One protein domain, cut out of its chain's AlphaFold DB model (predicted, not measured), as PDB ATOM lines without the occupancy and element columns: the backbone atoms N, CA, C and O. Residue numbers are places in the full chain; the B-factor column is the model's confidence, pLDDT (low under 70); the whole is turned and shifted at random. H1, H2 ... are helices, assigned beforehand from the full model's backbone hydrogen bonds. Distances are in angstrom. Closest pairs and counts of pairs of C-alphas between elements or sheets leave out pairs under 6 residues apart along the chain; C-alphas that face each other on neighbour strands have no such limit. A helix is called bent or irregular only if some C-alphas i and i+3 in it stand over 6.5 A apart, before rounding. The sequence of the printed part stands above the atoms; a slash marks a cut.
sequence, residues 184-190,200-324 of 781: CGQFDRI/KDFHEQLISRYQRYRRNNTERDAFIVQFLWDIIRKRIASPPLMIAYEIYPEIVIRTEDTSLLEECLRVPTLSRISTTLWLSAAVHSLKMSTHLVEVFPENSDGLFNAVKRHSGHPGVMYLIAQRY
ATOM      1  N   CYS A 184     143.289 171.868 201.435       53.00
ATOM      2  CA  CYS A 184     141.941 171.591 200.903       53.00
ATOM      3  C   CYS A 184     141.064 170.726 201.835       53.00
ATOM      4  O   CYS A 184     139.878 171.008 202.012       53.00
ATOM      5  N   GLY A 185     141.652 169.739 202.523       53.34
ATOM      6  CA  GLY A 185     140.933 168.869 203.465       53.34
ATOM      7  C   GLY A 185     140.399 169.561 204.732       53.34
ATOM      8  O   GLY A 185     139.439 169.085 205.338       53.34
ATOM      9  N   GLN A 186     140.977 170.691 205.151       57.06
ATOM     10  CA  GLN A 186     140.488 171.467 206.299       57.06
ATOM     11  C   GLN A 186     139.337 172.401 205.909       57.06
ATOM     12  O   GLN A 186     138.413 172.591 206.700       57.06
ATOM     13  N   PHE A 187     139.356 172.933 204.684       61.25
ATOM     14  CA  PHE A 187     138.272 173.755 204.142       61.25
ATOM     15  C   PHE A 187     136.982 172.960 203.952       61.25
ATOM     16  O   PHE A 187     135.913 173.421 204.348       61.25
ATOM     17  N   ASP A 188     137.090 171.741 203.428       54.47
ATOM     18  CA  ASP A 188     135.953 170.844 203.207       54.47
ATOM     19  C   ASP A 188     135.190 170.548 204.518       54.47
ATOM     20  O   ASP A 188     133.960 170.578 204.573       54.47
ATOM     21  N   ARG A 189     135.910 170.399 205.642       62.50
ATOM     22  CA  ARG A 189     135.293 170.238 206.974       62.50
ATOM     23  C   ARG A 189     134.543 171.479 207.459       62.50
ATOM     24  O   ARG A 189     133.581 171.335 208.210       62.50
ATOM     25  N   ILE A 190     134.992 172.677 207.087       63.31
ATOM     26  CA  ILE A 190     134.347 173.940 207.474       63.31
ATOM     27  C   ILE A 190     133.090 174.160 206.629       63.31
ATOM     28  O   ILE A 190     132.048 174.502 207.183       63.31
ATOM     29  N   LYS A 200     128.657 187.156 201.537       59.00
ATOM     30  CA  LYS A 200     128.394 187.230 200.083       59.00
ATOM     31  C   LYS A 200     129.688 187.129 199.260       59.00
ATOM     32  O   LYS A 200     129.749 186.350 198.316       59.00
ATOM     33  N   ASP A 201     130.740 187.787 199.731       61.16
ATOM     34  CA  ASP A 201     132.010 187.931 199.011       61.16
ATOM     35  C   ASP A 201     132.988 186.774 199.292       61.16
ATOM     36  O   ASP A 201     134.079 186.707 198.727       61.16
ATOM     37  N   PHE A 202     132.631 185.841 200.184       67.75
ATOM     38  CA  PHE A 202     133.495 184.715 200.552       67.75
ATOM     39  C   PHE A 202     133.835 183.845 199.338       67.75
ATOM     40  O   PHE A 202     134.976 183.418 199.179       67.75
ATOM     41  N   HIS A 203     132.858 183.630 198.459       64.31
ATOM     42  CA  HIS A 203     133.019 182.838 197.242       64.31
ATOM     43  C   HIS A 203     133.949 183.525 196.236       64.31
ATOM     44  O   HIS A 203     134.824 182.875 195.669       64.31
ATOM     45  N   GLU A 204     133.826 184.843 196.074       64.44
ATOM     46  CA  GLU A 204     134.695 185.643 195.203       64.44
ATOM     47  C   GLU A 204     136.140 185.667 195.720       64.44
ATOM     48  O   GLU A 204     137.102 185.516 194.964       64.44
ATOM     49  N   GLN A 205     136.315 185.783 197.039       68.25
ATOM     50  CA  GLN A 205     137.630 185.720 197.675       68.25
ATOM     51  C   GLN A 205     138.258 184.329 197.559       68.25
ATOM     52  O   GLN A 205     139.463 184.220 197.341       68.25
ATOM     53  N   LEU A 206     137.455 183.270 197.675       66.38
ATOM     54  CA  LEU A 206     137.907 181.897 197.482       66.38
ATOM     55  C   LEU A 206     138.398 181.703 196.043       66.38
ATOM     56  O   LEU A 206     139.543 181.311 195.832       66.38
ATOM     57  N   ILE A 207     137.575 182.064 195.057       65.44
ATOM     58  CA  ILE A 207     137.892 181.916 193.633       65.44
ATOM     59  C   ILE A 207     139.115 182.753 193.243       65.44
ATOM     60  O   ILE A 207     140.059 182.211 192.672       65.44
ATOM     61  N   SER A 208     139.163 184.036 193.617       66.88
ATOM     62  CA  SER A 208     140.298 184.915 193.291       66.88
ATOM     63  C   SER A 208     141.612 184.454 193.928       66.88
ATOM     64  O   SER A 208     142.682 184.587 193.328       66.88
ATOM     65  N   ARG A 209     141.565 183.862 195.131       65.81
ATOM     66  CA  ARG A 209     142.746 183.266 195.768       65.81
ATOM     67  C   ARG A 209     143.173 181.981 195.069       65.81
ATOM     68  O   ARG A 209     144.366 181.805 194.846       65.81
ATOM     69  N   TYR A 210     142.234 181.125 194.675       63.69
ATOM     70  CA  TYR A 210     142.542 179.880 193.967       63.69
ATOM     71  C   TYR A 210     143.030 180.104 192.525       63.69
ATOM     72  O   TYR A 210     143.880 179.346 192.058       63.69
ATOM     73  N   GLN A 211     142.595 181.172 191.847       64.19
ATOM     74  CA  GLN A 211     143.110 181.577 190.530       64.19
ATOM     75  C   GLN A 211     144.599 181.962 190.560       64.19
ATOM     76  O   GLN A 211     145.323 181.708 189.596       64.19
ATOM     77  N   ARG A 212     145.089 182.537 191.669       66.19
ATOM     78  CA  ARG A 212     146.506 182.926 191.815       66.19
ATOM     79  C   ARG A 212     147.458 181.727 191.893       66.19
ATOM     80  O   ARG A 212     148.636 181.869 191.570       66.19
ATOM     81  N   TYR A 213     146.970 180.544 192.262       61.38
ATOM     82  CA  TYR A 213     147.760 179.311 192.319       61.38
ATOM     83  C   TYR A 213     147.608 178.516 191.014       61.38
ATOM     84  O   TYR A 213     146.891 177.523 190.937       61.38
ATOM     85  N   ARG A 214     148.287 178.972 189.955       55.75
ATOM     86  CA  ARG A 214     148.168 178.417 188.591       55.75
ATOM     87  C   ARG A 214     148.994 177.141 188.325       55.75
ATOM     88  O   ARG A 214     148.973 176.659 187.201       55.75
ATOM     89  N   ARG A 215     149.769 176.629 189.296       51.16
ATOM     90  CA  ARG A 215     150.921 175.737 189.016       51.16
ATOM     91  C   ARG A 215     150.842 174.258 189.437       51.16
ATOM     92  O   ARG A 215     151.824 173.579 189.191       51.16
ATOM     93  N   ASN A 216     149.742 173.728 189.986       56.44
ATOM     94  CA  ASN A 216     149.443 172.274 189.986       56.44
ATOM     95  C   ASN A 216     148.040 171.996 190.562       56.44
ATOM     96  O   ASN A 216     147.717 172.468 191.649       56.44
ATOM     97  N   ASN A 217     147.203 171.263 189.814       66.31
ATOM     98  CA  ASN A 217     145.738 171.429 189.828       66.31
ATOM     99  C   ASN A 217     144.901 170.298 190.453       66.31
ATOM    100  O   ASN A 217     143.694 170.472 190.577       66.31
ATOM    101  N   THR A 218     145.462 169.168 190.881       73.75
ATOM    102  CA  THR A 218     144.631 167.993 191.217       73.75
ATOM    103  C   THR A 218     143.790 168.178 192.486       73.75
ATOM    104  O   THR A 218     142.593 167.908 192.480       73.75
ATOM    105  N   GLU A 219     144.377 168.696 193.569       69.94
ATOM    106  CA  GLU A 219     143.644 168.923 194.828       69.94
ATOM    107  C   GLU A 219     142.622 170.056 194.718       69.94
ATOM    108  O   GLU A 219     141.550 170.000 195.320       69.94
ATOM    109  N   ARG A 220     142.956 171.094 193.943       74.12
ATOM    110  CA  ARG A 220     142.055 172.215 193.681       74.12
ATOM    111  C   ARG A 220     140.843 171.752 192.887       74.12
ATOM    112  O   ARG A 220     139.719 172.076 193.254       74.12
ATOM    113  N   ASP A 221     141.077 171.016 191.807       79.31
ATOM    114  CA  ASP A 221     140.008 170.559 190.933       79.31
ATOM    115  C   ASP A 221     139.126 169.544 191.684       79.31
ATOM    116  O   ASP A 221     137.906 169.667 191.645       79.31
ATOM    117  N   ALA A 222     139.710 168.658 192.505       79.81
ATOM    118  CA  ALA A 222     138.960 167.769 193.400       79.81
ATOM    119  C   ALA A 222     138.088 168.529 194.418       79.81
ATOM    120  O   ALA A 222     136.926 168.178 194.628       79.81
ATOM    121  N   PHE A 223     138.619 169.592 195.032       79.88
ATOM    122  CA  PHE A 223     137.845 170.447 195.934       79.88
ATOM    123  C   PHE A 223     136.689 171.143 195.206       79.88
ATOM    124  O   PHE A 223     135.568 171.149 195.710       79.88
ATOM    125  N   ILE A 224     136.934 171.705 194.020       78.81
ATOM    126  CA  ILE A 224     135.905 172.420 193.257       78.81
ATOM    127  C   ILE A 224     134.824 171.456 192.755       78.81
ATOM    128  O   ILE A 224     133.647 171.784 192.854       78.81
ATOM    129  N   VAL A 225     135.185 170.251 192.312       83.06
ATOM    130  CA  VAL A 225     134.220 169.189 191.980       83.06
ATOM    131  C   VAL A 225     133.341 168.852 193.176       83.06
ATOM    132  O   VAL A 225     132.116 168.815 193.064       83.06
ATOM    133  N   GLN A 226     133.950 168.634 194.339       82.69
ATOM    134  CA  GLN A 226     133.210 168.317 195.553       82.69
ATOM    135  C   GLN A 226     132.287 169.471 195.969       82.69
ATOM    136  O   GLN A 226     131.134 169.246 196.337       82.69
ATOM    137  N   PHE A 227     132.768 170.706 195.844       80.25
ATOM    138  CA  PHE A 227     131.997 171.916 196.096       80.25
ATOM    139  C   PHE A 227     130.794 172.044 195.148       80.25
ATOM    140  O   PHE A 227     129.684 172.323 195.602       80.25
ATOM    141  N   LEU A 228     130.976 171.774 193.851       82.00
ATOM    142  CA  LEU A 228     129.890 171.743 192.868       82.00
ATOM    143  C   LEU A 228     128.857 170.667 193.215       82.00
ATOM    144  O   LEU A 228     127.663 170.954 193.213       82.00
ATOM    145  N   TRP A 229     129.290 169.466 193.610       84.44
ATOM    146  CA  TRP A 229     128.382 168.421 194.092       84.44
ATOM    147  C   TRP A 229     127.578 168.849 195.320       84.44
ATOM    148  O   TRP A 229     126.402 168.502 195.434       84.44
ATOM    149  N   ASP A 230     128.182 169.592 196.244       80.75
ATOM    150  CA  ASP A 230     127.480 170.095 197.423       80.75
ATOM    151  C   ASP A 230     126.490 171.228 197.074       80.75
ATOM    152  O   ASP A 230     125.430 171.309 197.703       80.75
ATOM    153  N   ILE A 231     126.748 172.025 196.027       77.56
ATOM    154  CA  ILE A 231     125.759 172.953 195.440       77.56
ATOM    155  C   ILE A 231     124.609 172.177 194.784       77.56
ATOM    156  O   ILE A 231     123.446 172.435 195.099       77.56
ATOM    157  N   ILE A 232     124.913 171.206 193.915       80.00
ATOM    158  CA  ILE A 232     123.923 170.378 193.200       80.00
ATOM    159  C   ILE A 232     122.999 169.671 194.203       80.00
ATOM    160  O   ILE A 232     121.775 169.697 194.072       80.00
ATOM    161  N   ARG A 233     123.567 169.118 195.282       84.50
ATOM    162  CA  ARG A 233     122.829 168.451 196.371       84.50
ATOM    163  C   ARG A 233     122.153 169.417 197.350       84.50
ATOM    164  O   ARG A 233     121.606 168.961 198.353       84.50
ATOM    165  N   LYS A 234     122.200 170.730 197.094       81.31
ATOM    166  CA  LYS A 234     121.627 171.796 197.935       81.31
ATOM    167  C   LYS A 234     122.131 171.781 199.385       81.31
ATOM    168  O   LYS A 234     121.429 172.217 200.296       81.31
ATOM    169  N   ARG A 235     123.346 171.279 199.617       75.00
ATOM    170  CA  ARG A 235     124.015 171.310 200.930       75.00
ATOM    171  C   ARG A 235     124.616 172.682 201.222       75.00
ATOM    172  O   ARG A 235     124.749 173.052 202.384       75.00
ATOM    173  N   ILE A 236     124.945 173.427 200.168       70.25
ATOM    174  CA  ILE A 236     125.414 174.811 200.218       70.25
ATOM    175  C   ILE A 236     124.427 175.668 199.417       70.25
ATOM    176  O   ILE A 236     123.951 175.256 198.359       70.25
ATOM    177  N   ALA A 237     124.084 176.852 199.930       66.94
ATOM    178  CA  ALA A 237     123.251 177.802 199.199       66.94
ATOM    179  C   ALA A 237     123.986 178.278 197.935       66.94
ATOM    180  O   ALA A 237     125.170 178.600 198.005       66.94
ATOM    181  N   SER A 238     123.290 178.332 196.793       62.03
ATOM    182  CA  SER A 238     123.908 178.752 195.532       62.03
ATOM    183  C   SER A 238     124.517 180.154 195.674       62.03
ATOM    184  O   SER A 238     123.792 181.081 196.053       62.03
ATOM    185  N   PRO A 239     125.812 180.345 195.370       62.47
ATOM    186  CA  PRO A 239     126.438 181.659 195.441       62.47
ATOM    187  C   PRO A 239     125.849 182.626 194.398       62.47
ATOM    188  O   PRO A 239     125.291 182.176 193.392       62.47
ATOM    189  N   PRO A 240     125.962 183.953 194.607       59.72
ATOM    190  CA  PRO A 240     125.698 184.938 193.562       59.72
ATOM    191  C   PRO A 240     126.705 184.736 192.418       59.72
ATOM    192  O   PRO A 240     127.913 184.825 192.607       59.72
ATOM    193  N   LEU A 241     126.193 184.377 191.240       56.94
ATOM    194  CA  LEU A 241     126.941 183.648 190.208       56.94
ATOM    195  C   LEU A 241     127.911 184.475 189.343       56.94
ATOM    196  O   LEU A 241     128.618 183.889 188.534       56.94
ATOM    197  N   MET A 242     127.976 185.802 189.469       56.62
ATOM    198  CA  MET A 242     128.527 186.654 188.397       56.62
ATOM    199  C   MET A 242     130.020 186.465 188.067       56.62
ATOM    200  O   MET A 242     130.407 186.762 186.945       56.62
ATOM    201  N   ILE A 243     130.856 185.946 188.975       56.75
ATOM    202  CA  ILE A 243     132.325 185.927 188.781       56.75
ATOM    203  C   ILE A 243     132.878 184.524 188.442       56.75
ATOM    204  O   ILE A 243     134.030 184.377 188.048       56.75
ATOM    205  N   ALA A 244     132.067 183.465 188.545       61.88
ATOM    206  CA  ALA A 244     132.553 182.080 188.463       61.88
ATOM    207  C   ALA A 244     132.208 181.334 187.155       61.88
ATOM    208  O   ALA A 244     132.604 180.179 186.991       61.88
ATOM    209  N   TYR A 245     131.485 181.985 186.235       69.88
ATOM    210  CA  TYR A 245     130.942 181.379 185.011       69.88
ATOM    211  C   TYR A 245     132.008 180.769 184.084       69.88
ATOM    212  O   TYR A 245     131.727 179.779 183.418       69.88
ATOM    213  N   GLU A 246     133.225 181.312 184.068       71.81
ATOM    214  CA  GLU A 246     134.291 180.856 183.163       71.81
ATOM    215  C   GLU A 246     135.074 179.653 183.711       71.81
ATOM    216  O   GLU A 246     135.549 178.813 182.955       71.81
ATOM    217  N   ILE A 247     135.180 179.523 185.037       78.12
ATOM    218  CA  ILE A 247     136.084 178.547 185.669       78.12
ATOM    219  C   ILE A 247     135.413 177.185 185.838       78.12
ATOM    220  O   ILE A 247     136.066 176.147 185.712       78.12
ATOM    221  N   TYR A 248     134.118 177.171 186.167       84.31
ATOM    222  CA  TYR A 248     133.408 175.914 186.395       84.31
ATOM    223  C   TYR A 248     133.395 175.013 185.158       84.31
ATOM    224  O   TYR A 248     133.718 173.835 185.328       84.31
ATOM    225  N   PRO A 249     133.139 175.526 183.937       87.88
ATOM    226  CA  PRO A 249     133.279 174.737 182.722       87.88
ATOM    227  C   PRO A 249     134.649 174.095 182.587       87.88
ATOM    228  O   PRO A 249     134.731 172.880 182.459       87.88
ATOM    229  N   GLU A 250     135.732 174.861 182.710       85.44
ATOM    230  CA  GLU A 250     137.082 174.307 182.573       85.44
ATOM    231  C   GLU A 250     137.362 173.165 183.552       85.44
ATOM    232  O   GLU A 250     137.979 172.169 183.180       85.44
ATOM    233  N   ILE A 251     136.927 173.297 184.806       84.94
ATOM    234  CA  ILE A 251     137.205 172.300 185.842       84.94
ATOM    235  C   ILE A 251     136.353 171.054 185.650       84.94
ATOM    236  O   ILE A 251     136.892 169.950 185.678       84.94
ATOM    237  N   VAL A 252     135.048 171.217 185.433       88.12
ATOM    238  CA  VAL A 252     134.139 170.090 185.185       88.12
ATOM    239  C   VAL A 252     134.612 169.315 183.960       88.12
ATOM    240  O   VAL A 252     134.772 168.099 184.026       88.12
ATOM    241  N   ILE A 253     134.946 170.013 182.876       88.50
ATOM    242  CA  ILE A 253     135.450 169.383 181.658       88.50
ATOM    243  C   ILE A 253     136.772 168.653 181.914       88.50
ATOM    244  O   ILE A 253     136.918 167.508 181.494       88.50
ATOM    245  N   ARG A 254     137.724 169.267 182.631       85.38
ATOM    246  CA  ARG A 254     139.029 168.645 182.923       85.38
ATOM    247  C   ARG A 254     138.907 167.369 183.755       85.38
ATOM    248  O   ARG A 254     139.782 166.516 183.682       85.38
ATOM    249  N   THR A 255     137.845 167.237 184.545       87.94
ATOM    250  CA  THR A 255     137.616 166.023 185.347       87.94
ATOM    251  C   THR A 255     137.133 164.843 184.517       87.94
ATOM    252  O   THR A 255     137.176 163.712 184.991       87.94
ATOM    253  N   GLU A 256     136.684 165.100 183.287       87.88
ATOM    254  CA  GLU A 256     136.155 164.099 182.369       87.88
ATOM    255  C   GLU A 256     135.004 163.235 182.949       87.88
ATOM    256  O   GLU A 256     134.705 162.149 182.435       87.88
ATOM    257  N   ASP A 257     134.291 163.741 183.965       91.62
ATOM    258  CA  ASP A 257     133.075 163.149 184.537       91.62
ATOM    259  C   ASP A 257     131.805 163.675 183.842       91.62
ATOM    260  O   ASP A 257     131.364 164.807 184.056       91.62
ATOM    261  N   THR A 258     131.196 162.837 182.998       91.69
ATOM    262  CA  THR A 258     129.986 163.195 182.237       91.69
ATOM    263  C   THR A 258     128.763 163.295 183.139       91.69
ATOM    264  O   THR A 258     127.883 164.107 182.879       91.69
ATOM    265  N   SER A 259     128.729 162.541 184.242       91.75
ATOM    266  CA  SER A 259     127.609 162.573 185.189       91.75
ATOM    267  C   SER A 259     127.562 163.911 185.918       91.75
ATOM    268  O   SER A 259     126.499 164.505 186.078       91.75
ATOM    269  N   LEU A 260     128.731 164.413 186.333       90.50
ATOM    270  CA  LEU A 260     128.843 165.743 186.924       90.50
ATOM    271  C   LEU A 260     128.407 166.828 185.934       90.50
ATOM    272  O   LEU A 260     127.687 167.746 186.325       90.50
ATOM    273  N   LEU A 261     128.819 166.723 184.668       91.81
ATOM    274  CA  LEU A 261     128.431 167.671 183.625       91.81
ATOM    275  C   LEU A 261     126.911 167.686 183.401       91.81
ATOM    276  O   LEU A 261     126.317 168.761 183.431       91.81
ATOM    277  N   GLU A 262     126.271 166.526 183.248       91.56
ATOM    278  CA  GLU A 262     124.811 166.434 183.103       91.56
ATOM    279  C   GLU A 262     124.076 167.088 184.277       91.56
ATOM    280  O   GLU A 262     123.136 167.860 184.081       91.56
ATOM    281  N   GLU A 263     124.519 166.822 185.505       91.50
ATOM    282  CA  GLU A 263     123.928 167.431 186.694       91.50
ATOM    283  C   GLU A 263     124.157 168.949 186.736       91.50
ATOM    284  O   GLU A 263     123.241 169.700 187.075       91.50
ATOM    285  N   CYS A 264     125.329 169.436 186.314       87.69
ATOM    286  CA  CYS A 264     125.577 170.874 186.176       87.69
ATOM    287  C   CYS A 264     124.624 171.521 185.162       87.69
ATOM    288  O   CYS A 264     124.098 172.601 185.425       87.69
ATOM    289  N   LEU A 265     124.361 170.861 184.034       87.50
ATOM    290  CA  LEU A 265     123.453 171.363 183.000       87.50
ATOM    291  C   LEU A 265     121.979 171.346 183.445       87.50
ATOM    292  O   LEU A 265     121.200 172.181 182.991       87.50
ATOM    293  N   ARG A 266     121.591 170.446 184.362       87.88
ATOM    294  CA  ARG A 266     120.229 170.379 184.932       87.88
ATOM    295  C   ARG A 266     119.969 171.425 186.015       87.88
ATOM    296  O   ARG A 266     118.821 171.820 186.224       87.88
ATOM    297  N   VAL A 267     120.998 171.866 186.739       85.38
ATOM    298  CA  VAL A 267     120.836 172.818 187.846       85.38
ATOM    299  C   VAL A 267     120.613 174.242 187.306       85.38
ATOM    300  O   VAL A 267     121.522 174.788 186.687       85.38
ATOM    301  N   PRO A 268     119.480 174.919 187.612       80.38
ATOM    302  CA  PRO A 268     119.116 176.216 187.012       80.38
ATOM    303  C   PRO A 268     120.133 177.350 187.186       80.38
ATOM    304  O   PRO A 268     120.107 178.341 186.461       80.38
ATOM    305  N   THR A 269     120.984 177.266 188.208       77.62
ATOM    306  CA  THR A 269     122.016 178.271 188.475       77.62
ATOM    307  C   THR A 269     123.245 178.069 187.595       77.62
ATOM    308  O   THR A 269     123.807 179.051 187.115       77.62
ATOM    309  N   LEU A 270     123.611 176.814 187.327       78.69
ATOM    310  CA  LEU A 270     124.747 176.426 186.490       78.69
ATOM    311  C   LEU A 270     124.364 176.330 185.005       78.69
ATOM    312  O   LEU A 270     125.171 176.675 184.150       78.69
ATOM    313  N   SER A 271     123.110 176.003 184.690       79.56
ATOM    314  CA  SER A 271     122.572 176.009 183.323       79.56
ATOM    315  C   SER A 271     122.525 177.408 182.688       79.56
ATOM    316  O   SER A 271     122.318 177.537 181.488       79.56
ATOM    317  N   ARG A 272     122.709 178.470 183.489       81.88
ATOM    318  CA  ARG A 272     122.885 179.851 183.007       81.88
ATOM    319  C   ARG A 272     124.270 180.110 182.417       81.88
ATOM    320  O   ARG A 272     124.437 181.127 181.750       81.88
ATOM    321  N   ILE A 273     125.259 179.250 182.685       84.50
ATOM    322  CA  ILE A 273     126.535 179.298 181.969       84.50
ATOM    323  C   ILE A 273     126.219 179.056 180.491       84.50
ATOM    324  O   ILE A 273     125.564 178.068 180.156       84.50
ATOM    325  N   SER A 274     126.665 179.958 179.614       85.62
ATOM    326  CA  SER A 274     126.358 179.848 178.191       85.62
ATOM    327  C   SER A 274     126.898 178.540 177.616       85.62
ATOM    328  O   SER A 274     128.010 178.108 177.934       85.62
ATOM    329  N   THR A 275     126.140 177.930 176.706       83.38
ATOM    330  CA  THR A 275     126.577 176.730 175.981       83.38
ATOM    331  C   THR A 275     127.927 176.964 175.300       83.38
ATOM    332  O   THR A 275     128.782 176.089 175.301       83.38
ATOM    333  N   THR A 276     128.189 178.180 174.812       81.69
ATOM    334  CA  THR A 276     129.477 178.562 174.214       81.69
ATOM    335  C   THR A 276     130.668 178.441 175.168       81.69
ATOM    336  O   THR A 276     131.741 178.039 174.722       81.69
ATOM    337  N   LEU A 277     130.505 178.740 176.463       85.56
ATOM    338  CA  LEU A 277     131.569 178.591 177.464       85.56
ATOM    339  C   LEU A 277     131.833 177.117 177.779       85.56
ATOM    340  O   LEU A 277     132.990 176.705 177.844       85.56
ATOM    341  N   TRP A 278     130.778 176.307 177.902       88.81
ATOM    342  CA  TRP A 278     130.909 174.853 178.043       88.81
ATOM    343  C   TRP A 278     131.641 174.235 176.857       88.81
ATOM    344  O   TRP A 278     132.587 173.471 177.045       88.81
ATOM    345  N   LEU A 279     131.248 174.615 175.642       84.38
ATOM    346  CA  LEU A 279     131.855 174.130 174.408       84.38
ATOM    347  C   LEU A 279     133.309 174.601 174.266       84.38
ATOM    348  O   LEU A 279     134.154 173.804 173.879       84.38
ATOM    349  N   SER A 280     133.628 175.846 174.634       84.50
ATOM    350  CA  SER A 280     135.001 176.377 174.640       84.50
ATOM    351  C   SER A 280     135.913 175.649 175.621       84.50
ATOM    352  O   SER A 280     137.015 175.256 175.240       84.50
ATOM    353  N   ALA A 281     135.437 175.367 176.833       87.12
ATOM    354  CA  ALA A 281     136.182 174.551 177.784       87.12
ATOM    355  C   ALA A 281     136.380 173.113 177.269       87.12
ATOM    356  O   ALA A 281     137.467 172.548 177.404       87.12
ATOM    357  N   ALA A 282     135.348 172.537 176.644       87.31
ATOM    358  CA  ALA A 282     135.328 171.162 176.149       87.31
ATOM    359  C   ALA A 282     136.328 170.866 175.032       87.31
ATOM    360  O   ALA A 282     136.707 169.704 174.886       87.31
ATOM    361  N   VAL A 283     136.795 171.878 174.292       82.50
ATOM    362  CA  VAL A 283     137.688 171.733 173.124       82.50
ATOM    363  C   VAL A 283     138.919 170.858 173.399       82.50
ATOM    364  O   VAL A 283     139.430 170.193 172.495       82.50
ATOM    365  N   HIS A 284     139.397 170.840 174.644       80.88
ATOM    366  CA  HIS A 284     140.579 170.080 175.049       80.88
ATOM    367  C   HIS A 284     140.291 168.642 175.517       80.88
ATOM    368  O   HIS A 284     141.238 167.896 175.750       80.88
ATOM    369  N   SER A 285     139.025 168.229 175.638       86.25
ATOM    370  CA  SER A 285     138.626 166.863 176.006       86.25
ATOM    371  C   SER A 285     137.691 166.266 174.955       86.25
ATOM    372  O   SER A 285     136.566 166.727 174.742       86.25
ATOM    373  N   LEU A 286     138.151 165.183 174.320       81.50
ATOM    374  CA  LEU A 286     137.397 164.467 173.290       81.50
ATOM    375  C   LEU A 286     136.072 163.923 173.826       81.50
ATOM    376  O   LEU A 286     135.021 164.097 173.208       81.50
ATOM    377  N   LYS A 287     136.131 163.300 175.005       86.81
ATOM    378  CA  LYS A 287     134.978 162.710 175.685       86.81
ATOM    379  C   LYS A 287     133.911 163.767 175.966       86.81
ATOM    380  O   LYS A 287     132.741 163.561 175.656       86.81
ATOM    381  N   MET A 288     134.327 164.912 176.505       89.50
ATOM    382  CA  MET A 288     133.407 165.982 176.880       89.50
ATOM    383  C   MET A 288     132.821 166.724 175.690       89.50
ATOM    384  O   MET A 288     131.621 166.988 175.672       89.50
ATOM    385  N   SER A 289     133.644 167.022 174.684       84.94
ATOM    386  CA  SER A 289     133.167 167.622 173.438       84.94
ATOM    387  C   SER A 289     132.104 166.750 172.779       84.94
ATOM    388  O   SER A 289     131.054 167.255 172.396       84.94
ATOM    389  N   THR A 290     132.344 165.436 172.705       82.44
ATOM    390  CA  THR A 290     131.387 164.485 172.118       82.44
ATOM    391  C   THR A 290     130.071 164.504 172.884       82.44
ATOM    392  O   THR A 290     129.018 164.698 172.287       82.44
ATOM    393  N   HIS A 291     130.133 164.394 174.210       87.88
ATOM    394  CA  HIS A 291     128.939 164.391 175.045       87.88
ATOM    395  C   HIS A 291     128.136 165.700 174.933       87.88
ATOM    396  O   HIS A 291     126.920 165.663 174.769       87.88
ATOM    397  N   LEU A 292     128.787 166.869 174.940       87.31
ATOM    398  CA  LEU A 292     128.085 168.151 174.789       87.31
ATOM    399  C   LEU A 292     127.406 168.314 173.428       87.31
ATOM    400  O   LEU A 292     126.346 168.925 173.354       87.31
ATOM    401  N   VAL A 293     127.987 167.765 172.363       82.56
ATOM    402  CA  VAL A 293     127.382 167.766 171.021       82.56
ATOM    403  C   VAL A 293     126.156 166.862 170.953       82.56
ATOM    404  O   VAL A 293     125.224 167.148 170.205       82.56
ATOM    405  N   GLU A 294     126.141 165.776 171.726       83.94
ATOM    406  CA  GLU A 294     124.966 164.913 171.847       83.94
ATOM    407  C   GLU A 294     123.834 165.589 172.616       83.94
ATOM    408  O   GLU A 294     122.671 165.420 172.258       83.94
ATOM    409  N   VAL A 295     124.176 166.367 173.646       87.00
ATOM    410  CA  VAL A 295     123.198 167.095 174.461       87.00
ATOM    411  C   VAL A 295     122.668 168.345 173.743       87.00
ATOM    412  O   VAL A 295     121.485 168.646 173.872       87.00
ATOM    413  N   PHE A 296     123.509 169.050 172.975       84.38
ATOM    414  CA  PHE A 296     123.175 170.314 172.299       84.38
ATOM    415  C   PHE A 296     123.483 170.272 170.792       84.38
ATOM    416  O   PHE A 296     124.386 170.980 170.321       84.38
ATOM    417  N   PRO A 297     122.755 169.455 170.012       77.75
ATOM    418  CA  PRO A 297     123.014 169.273 168.587       77.75
ATOM    419  C   PRO A 297     122.912 170.581 167.785       77.75
ATOM    420  O   PRO A 297     123.715 170.823 166.888       77.75
ATOM    421  N   GLU A 298     121.985 171.471 168.145       79.44
ATOM    422  CA  GLU A 298     121.781 172.778 167.510       79.44
ATOM    423  C   GLU A 298     122.933 173.773 167.724       79.44
ATOM    424  O   GLU A 298     123.045 174.756 166.996       79.44
ATOM    425  N   ASN A 299     123.811 173.519 168.698       79.75
ATOM    426  CA  ASN A 299     124.948 174.379 169.024       79.75
ATOM    427  C   ASN A 299     126.278 173.857 168.455       79.75
ATOM    428  O   ASN A 299     127.346 174.346 168.842       79.75
ATOM    429  N   SER A 300     126.240 172.898 167.521       70.94
ATOM    430  CA  SER A 300     127.430 172.338 166.870       70.94
ATOM    431  C   SER A 300     128.331 173.425 166.275       70.94
ATOM    432  O   SER A 300     129.544 173.394 166.474       70.94
ATOM    433  N   ASP A 301     127.748 174.448 165.643       72.50
ATOM    434  CA  ASP A 301     128.472 175.587 165.050       72.50
ATOM    435  C   ASP A 301     129.209 176.426 166.107       72.50
ATOM    436  O   ASP A 301     130.306 176.942 165.871       72.50
ATOM    437  N   GLY A 302     128.645 176.517 167.315       74.44
ATOM    438  CA  GLY A 302     129.293 177.135 168.468       74.44
ATOM    439  C   GLY A 302     130.548 176.374 168.900       74.44
ATOM    440  O   GLY A 302     131.577 176.999 169.170       74.44
ATOM    441  N   LEU A 303     130.499 175.037 168.897       70.44
ATOM    442  CA  LEU A 303     131.663 174.199 169.193       70.44
ATOM    443  C   LEU A 303     132.720 174.321 168.100       70.44
ATOM    444  O   LEU A 303     133.894 174.477 168.417       70.44
ATOM    445  N   PHE A 304     132.320 174.331 166.826       70.38
ATOM    446  CA  PHE A 304     133.244 174.544 165.710       70.38
ATOM    447  C   PHE A 304     134.013 175.855 165.846       70.38
ATOM    448  O   PHE A 304     135.242 175.871 165.758       70.38
ATOM    449  N   ASN A 305     133.304 176.947 166.130       74.25
ATOM    450  CA  ASN A 305     133.921 178.250 166.347       74.25
ATOM    451  C   ASN A 305     134.854 178.256 167.563       74.25
ATOM    452  O   ASN A 305     135.911 178.888 167.525       74.25
ATOM    453  N   ALA A 306     134.494 177.540 168.628       74.31
ATOM    454  CA  ALA A 306     135.332 177.418 169.808       74.31
ATOM    455  C   ALA A 306     136.614 176.617 169.523       74.31
ATOM    456  O   ALA A 306     137.714 177.091 169.804       74.31
ATOM    457  N   VAL A 307     136.504 175.456 168.879       71.25
ATOM    458  CA  VAL A 307     137.659 174.641 168.481       71.25
ATOM    459  C   VAL A 307     138.563 175.414 167.514       71.25
ATOM    460  O   VAL A 307     139.787 175.352 167.653       71.25
ATOM    461  N   LYS A 308     137.981 176.210 166.600       69.56
ATOM    462  CA  LYS A 308     138.731 177.075 165.678       69.56
ATOM    463  C   LYS A 308     139.612 178.083 166.421       69.56
ATOM    464  O   LYS A 308     140.746 178.317 166.014       69.56
ATOM    465  N   ARG A 309     139.099 178.680 167.501       73.69
ATOM    466  CA  ARG A 309     139.822 179.679 168.310       73.69
ATOM    467  C   ARG A 309     140.935 179.076 169.161       73.69
ATOM    468  O   ARG A 309     141.911 179.764 169.433       73.69
ATOM    469  N   HIS A 310     140.795 177.820 169.580       68.44
ATOM    470  CA  HIS A 310     141.663 177.214 170.594       68.44
ATOM    471  C   HIS A 310     142.629 176.152 170.057       68.44
ATOM    472  O   HIS A 310     143.203 175.409 170.856       68.44
ATOM    473  N   SER A 311     142.843 176.064 168.734       64.19
ATOM    474  CA  SER A 311     143.721 175.034 168.142       64.19
ATOM    475  C   SER A 311     143.389 173.627 168.643       64.19
ATOM    476  O   SER A 311     144.266 172.887 169.081       64.19
ATOM    477  N   GLY A 312     142.093 173.306 168.683       63.12
ATOM    478  CA  GLY A 312     141.623 172.116 169.381       63.12
ATOM    479  C   GLY A 312     142.015 170.797 168.722       63.12
ATOM    480  O   GLY A 312     142.528 170.743 167.605       63.12
ATOM    481  N   HIS A 313     141.776 169.712 169.456       69.06
ATOM    482  CA  HIS A 313     142.242 168.381 169.088       69.06
ATOM    483  C   HIS A 313     141.585 167.900 167.771       69.06
ATOM    484  O   HIS A 313     140.354 167.855 167.695       69.06
ATOM    485  N   PRO A 314     142.354 167.442 166.764       70.69
ATOM    486  CA  PRO A 314     141.822 166.973 165.474       70.69
ATOM    487  C   PRO A 314     140.771 165.865 165.602       70.69
ATOM    488  O   PRO A 314     139.804 165.812 164.847       70.69
ATOM    489  N   GLY A 315     140.922 165.007 166.616       77.94
ATOM    490  CA  GLY A 315     139.949 163.956 166.925       77.94
ATOM    491  C   GLY A 315     138.557 164.483 167.294       77.94
ATOM    492  O   GLY A 315     137.571 163.833 166.968       77.94
ATOM    493  N   VAL A 316     138.454 165.668 167.915       75.94
ATOM    494  CA  VAL A 316     137.152 166.287 168.225       75.94
ATOM    495  C   VAL A 316     136.461 166.681 166.928       75.94
ATOM    496  O   VAL A 316     135.317 166.306 166.706       75.94
ATOM    497  N   MET A 317     137.179 167.361 166.035       78.25
ATOM    498  CA  MET A 317     136.658 167.752 164.722       78.25
ATOM    499  C   MET A 317     136.192 166.554 163.896       78.25
ATOM    500  O   MET A 317     135.133 166.615 163.277       78.25
ATOM    501  N   TYR A 318     136.946 165.453 163.936       83.31
ATOM    502  CA  TYR A 318     136.582 164.210 163.261       83.31
ATOM    503  C   TYR A 318     135.260 163.626 163.777       83.31
ATOM    504  O   TYR A 318     134.371 163.322 162.984       83.31
ATOM    505  N   LEU A 319     135.084 163.526 165.100       79.38
ATOM    506  CA  LEU A 319     133.840 163.013 165.689       79.38
ATOM    507  C   LEU A 319     132.638 163.919 165.409       79.38
ATOM    508  O   LEU A 319     131.547 163.419 165.137       79.38
ATOM    509  N   ILE A 320     132.816 165.245 165.438       76.62
ATOM    510  CA  ILE A 320     131.706 166.139 165.094       76.62
ATOM    511  C   ILE A 320     131.358 165.977 163.608       76.62
ATOM    512  O   ILE A 320     130.179 165.958 163.268       76.62
ATOM    513  N   ALA A 321     132.344 165.773 162.730       81.62
ATOM    514  CA  ALA A 321     132.098 165.553 161.307       81.62
ATOM    515  C   ALA A 321     131.404 164.231 160.974       81.62
ATOM    516  O   ALA A 321     130.565 164.217 160.073       81.62
ATOM    517  N   GLN A 322     131.644 163.168 161.749       82.19
ATOM    518  CA  GLN A 322     130.880 161.918 161.639       82.19
ATOM    519  C   GLN A 322     129.376 162.130 161.827       82.19
ATOM    520  O   GLN A 322     128.568 161.448 161.198       82.19
ATOM    521  N   ARG A 323     128.988 163.061 162.702       77.69
ATOM    522  CA  ARG A 323     127.583 163.292 163.061       77.69
ATOM    523  C   ARG A 323     126.955 164.454 162.300       77.69
ATOM    524  O   ARG A 323     125.764 164.423 162.005       77.69
ATOM    525  N   TYR A 324     127.766 165.445 161.951       79.12
ATOM    526  CA  TYR A 324     127.390 166.615 161.174       79.12
ATOM    527  C   TYR A 324     128.320 166.698 159.971       79.12
ATOM    528  O   TYR A 324     129.344 167.377 160.045       79.12
TER     529      TYR A 324
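This is residues 184 to 190 and 200 to 324 of the 781 residues of an uncharacterized protein of Planoprotostelium fungivorum (UniProt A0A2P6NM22). The model is an elongated stack of short helices, most of them running crosswise to its long axis: H3 lies at one end with H1 packed on it and H2 loosely beside it, H4 and H5 fill the middle, and H6 to H9 form a closely packed group at the other end. In that group H7, H8 and H9 make an up-and-down bundle, with H6 between it and H4. The printed part has 132 residues with nine named helices, H1 to H9 in chain order, and no named strand; its class is all helix. The whole is compact, with a radius of gyration of the C-alphas of 15.3 A, and only just elongated, with spans of 48 by 32 by 23 A.

H1, residues 184 to 190, begins with C-alpha 184 at (141.941, 171.591, 200.903). After the cut come H2, residues 202 to 212, 15.8 A long, and H3, residues 218 to 232, the longest at 20.9 A, from (144.631, 167.993, 191.217). H4 is residues 247 to 254, H5 258 to 266 and H6 275 to 282. H7, residues 286 to 295, is 14.5 A long. H8, residues 297 to 309, is 19.8 A long and irregular, with C-alphas 298 and 301 7.7 A apart. H9, residues 314 to 323, is 14.9 A long and ends with C-alpha 323 at (127.583, 163.292, 163.061).

H1 touches residues 219 to 223 of H3, closest at the C-alphas of Cys 184 and Phe 223, 6.5 A. H2 is close to H3 but not clearly touching, with the C-alphas of Tyr 210 and Arg 220 closest at 7.7 A. Residues 221 to 225 of H3 touch H4 at a steep tilt of 69 degrees, only just short of perpendicular, with the C-alphas of Asp 221 and Ile 251 closest at 6.1 A. H4 and H5 only just touch, and only at the corner, with the C-alphas of Val 252 and Leu 261 closest at 6.4 A. H4 touches H6 at a steep tilt of 48 degrees, closest at the C-alphas of Glu 250 and Ala 281, 4.9 A. H6 touches H8, closest at the C-alphas of Ser 280 and Ala 306, 5.0 A. H6 and H7 form a helical hairpin at a shallow tilt of 20 degrees, with the C-alphas of Ala 282 and Ser 289 closest at 5.0 A. H7 and H9 touch and run the same way, with the C-alphas of Leu 286 and Val 316 closest at 5.4 A. H3 and H6 are apart. Every O i to N i+4 pair is within hydrogen-bond range in H3, H4, H5, H6 and H7, against 2 of 3 in H1, 6 of 7 in H2, 7 of 9 in H8 and 5 of 6 in H9.

The C-alphas farthest apart, those of Ile 190 and Gln 322, are 47.5 A apart. Residues 191 to 199 are not printed, and C-alphas 190 and 200 are 16.3 A apart across this cut. The link from H3 to H4, residues 233 to 246, is long. Mean pLDDT of the printed part is 76.0; 40 residues are under 70, among them 184 to 190, 200 to 217 and 237 to 245.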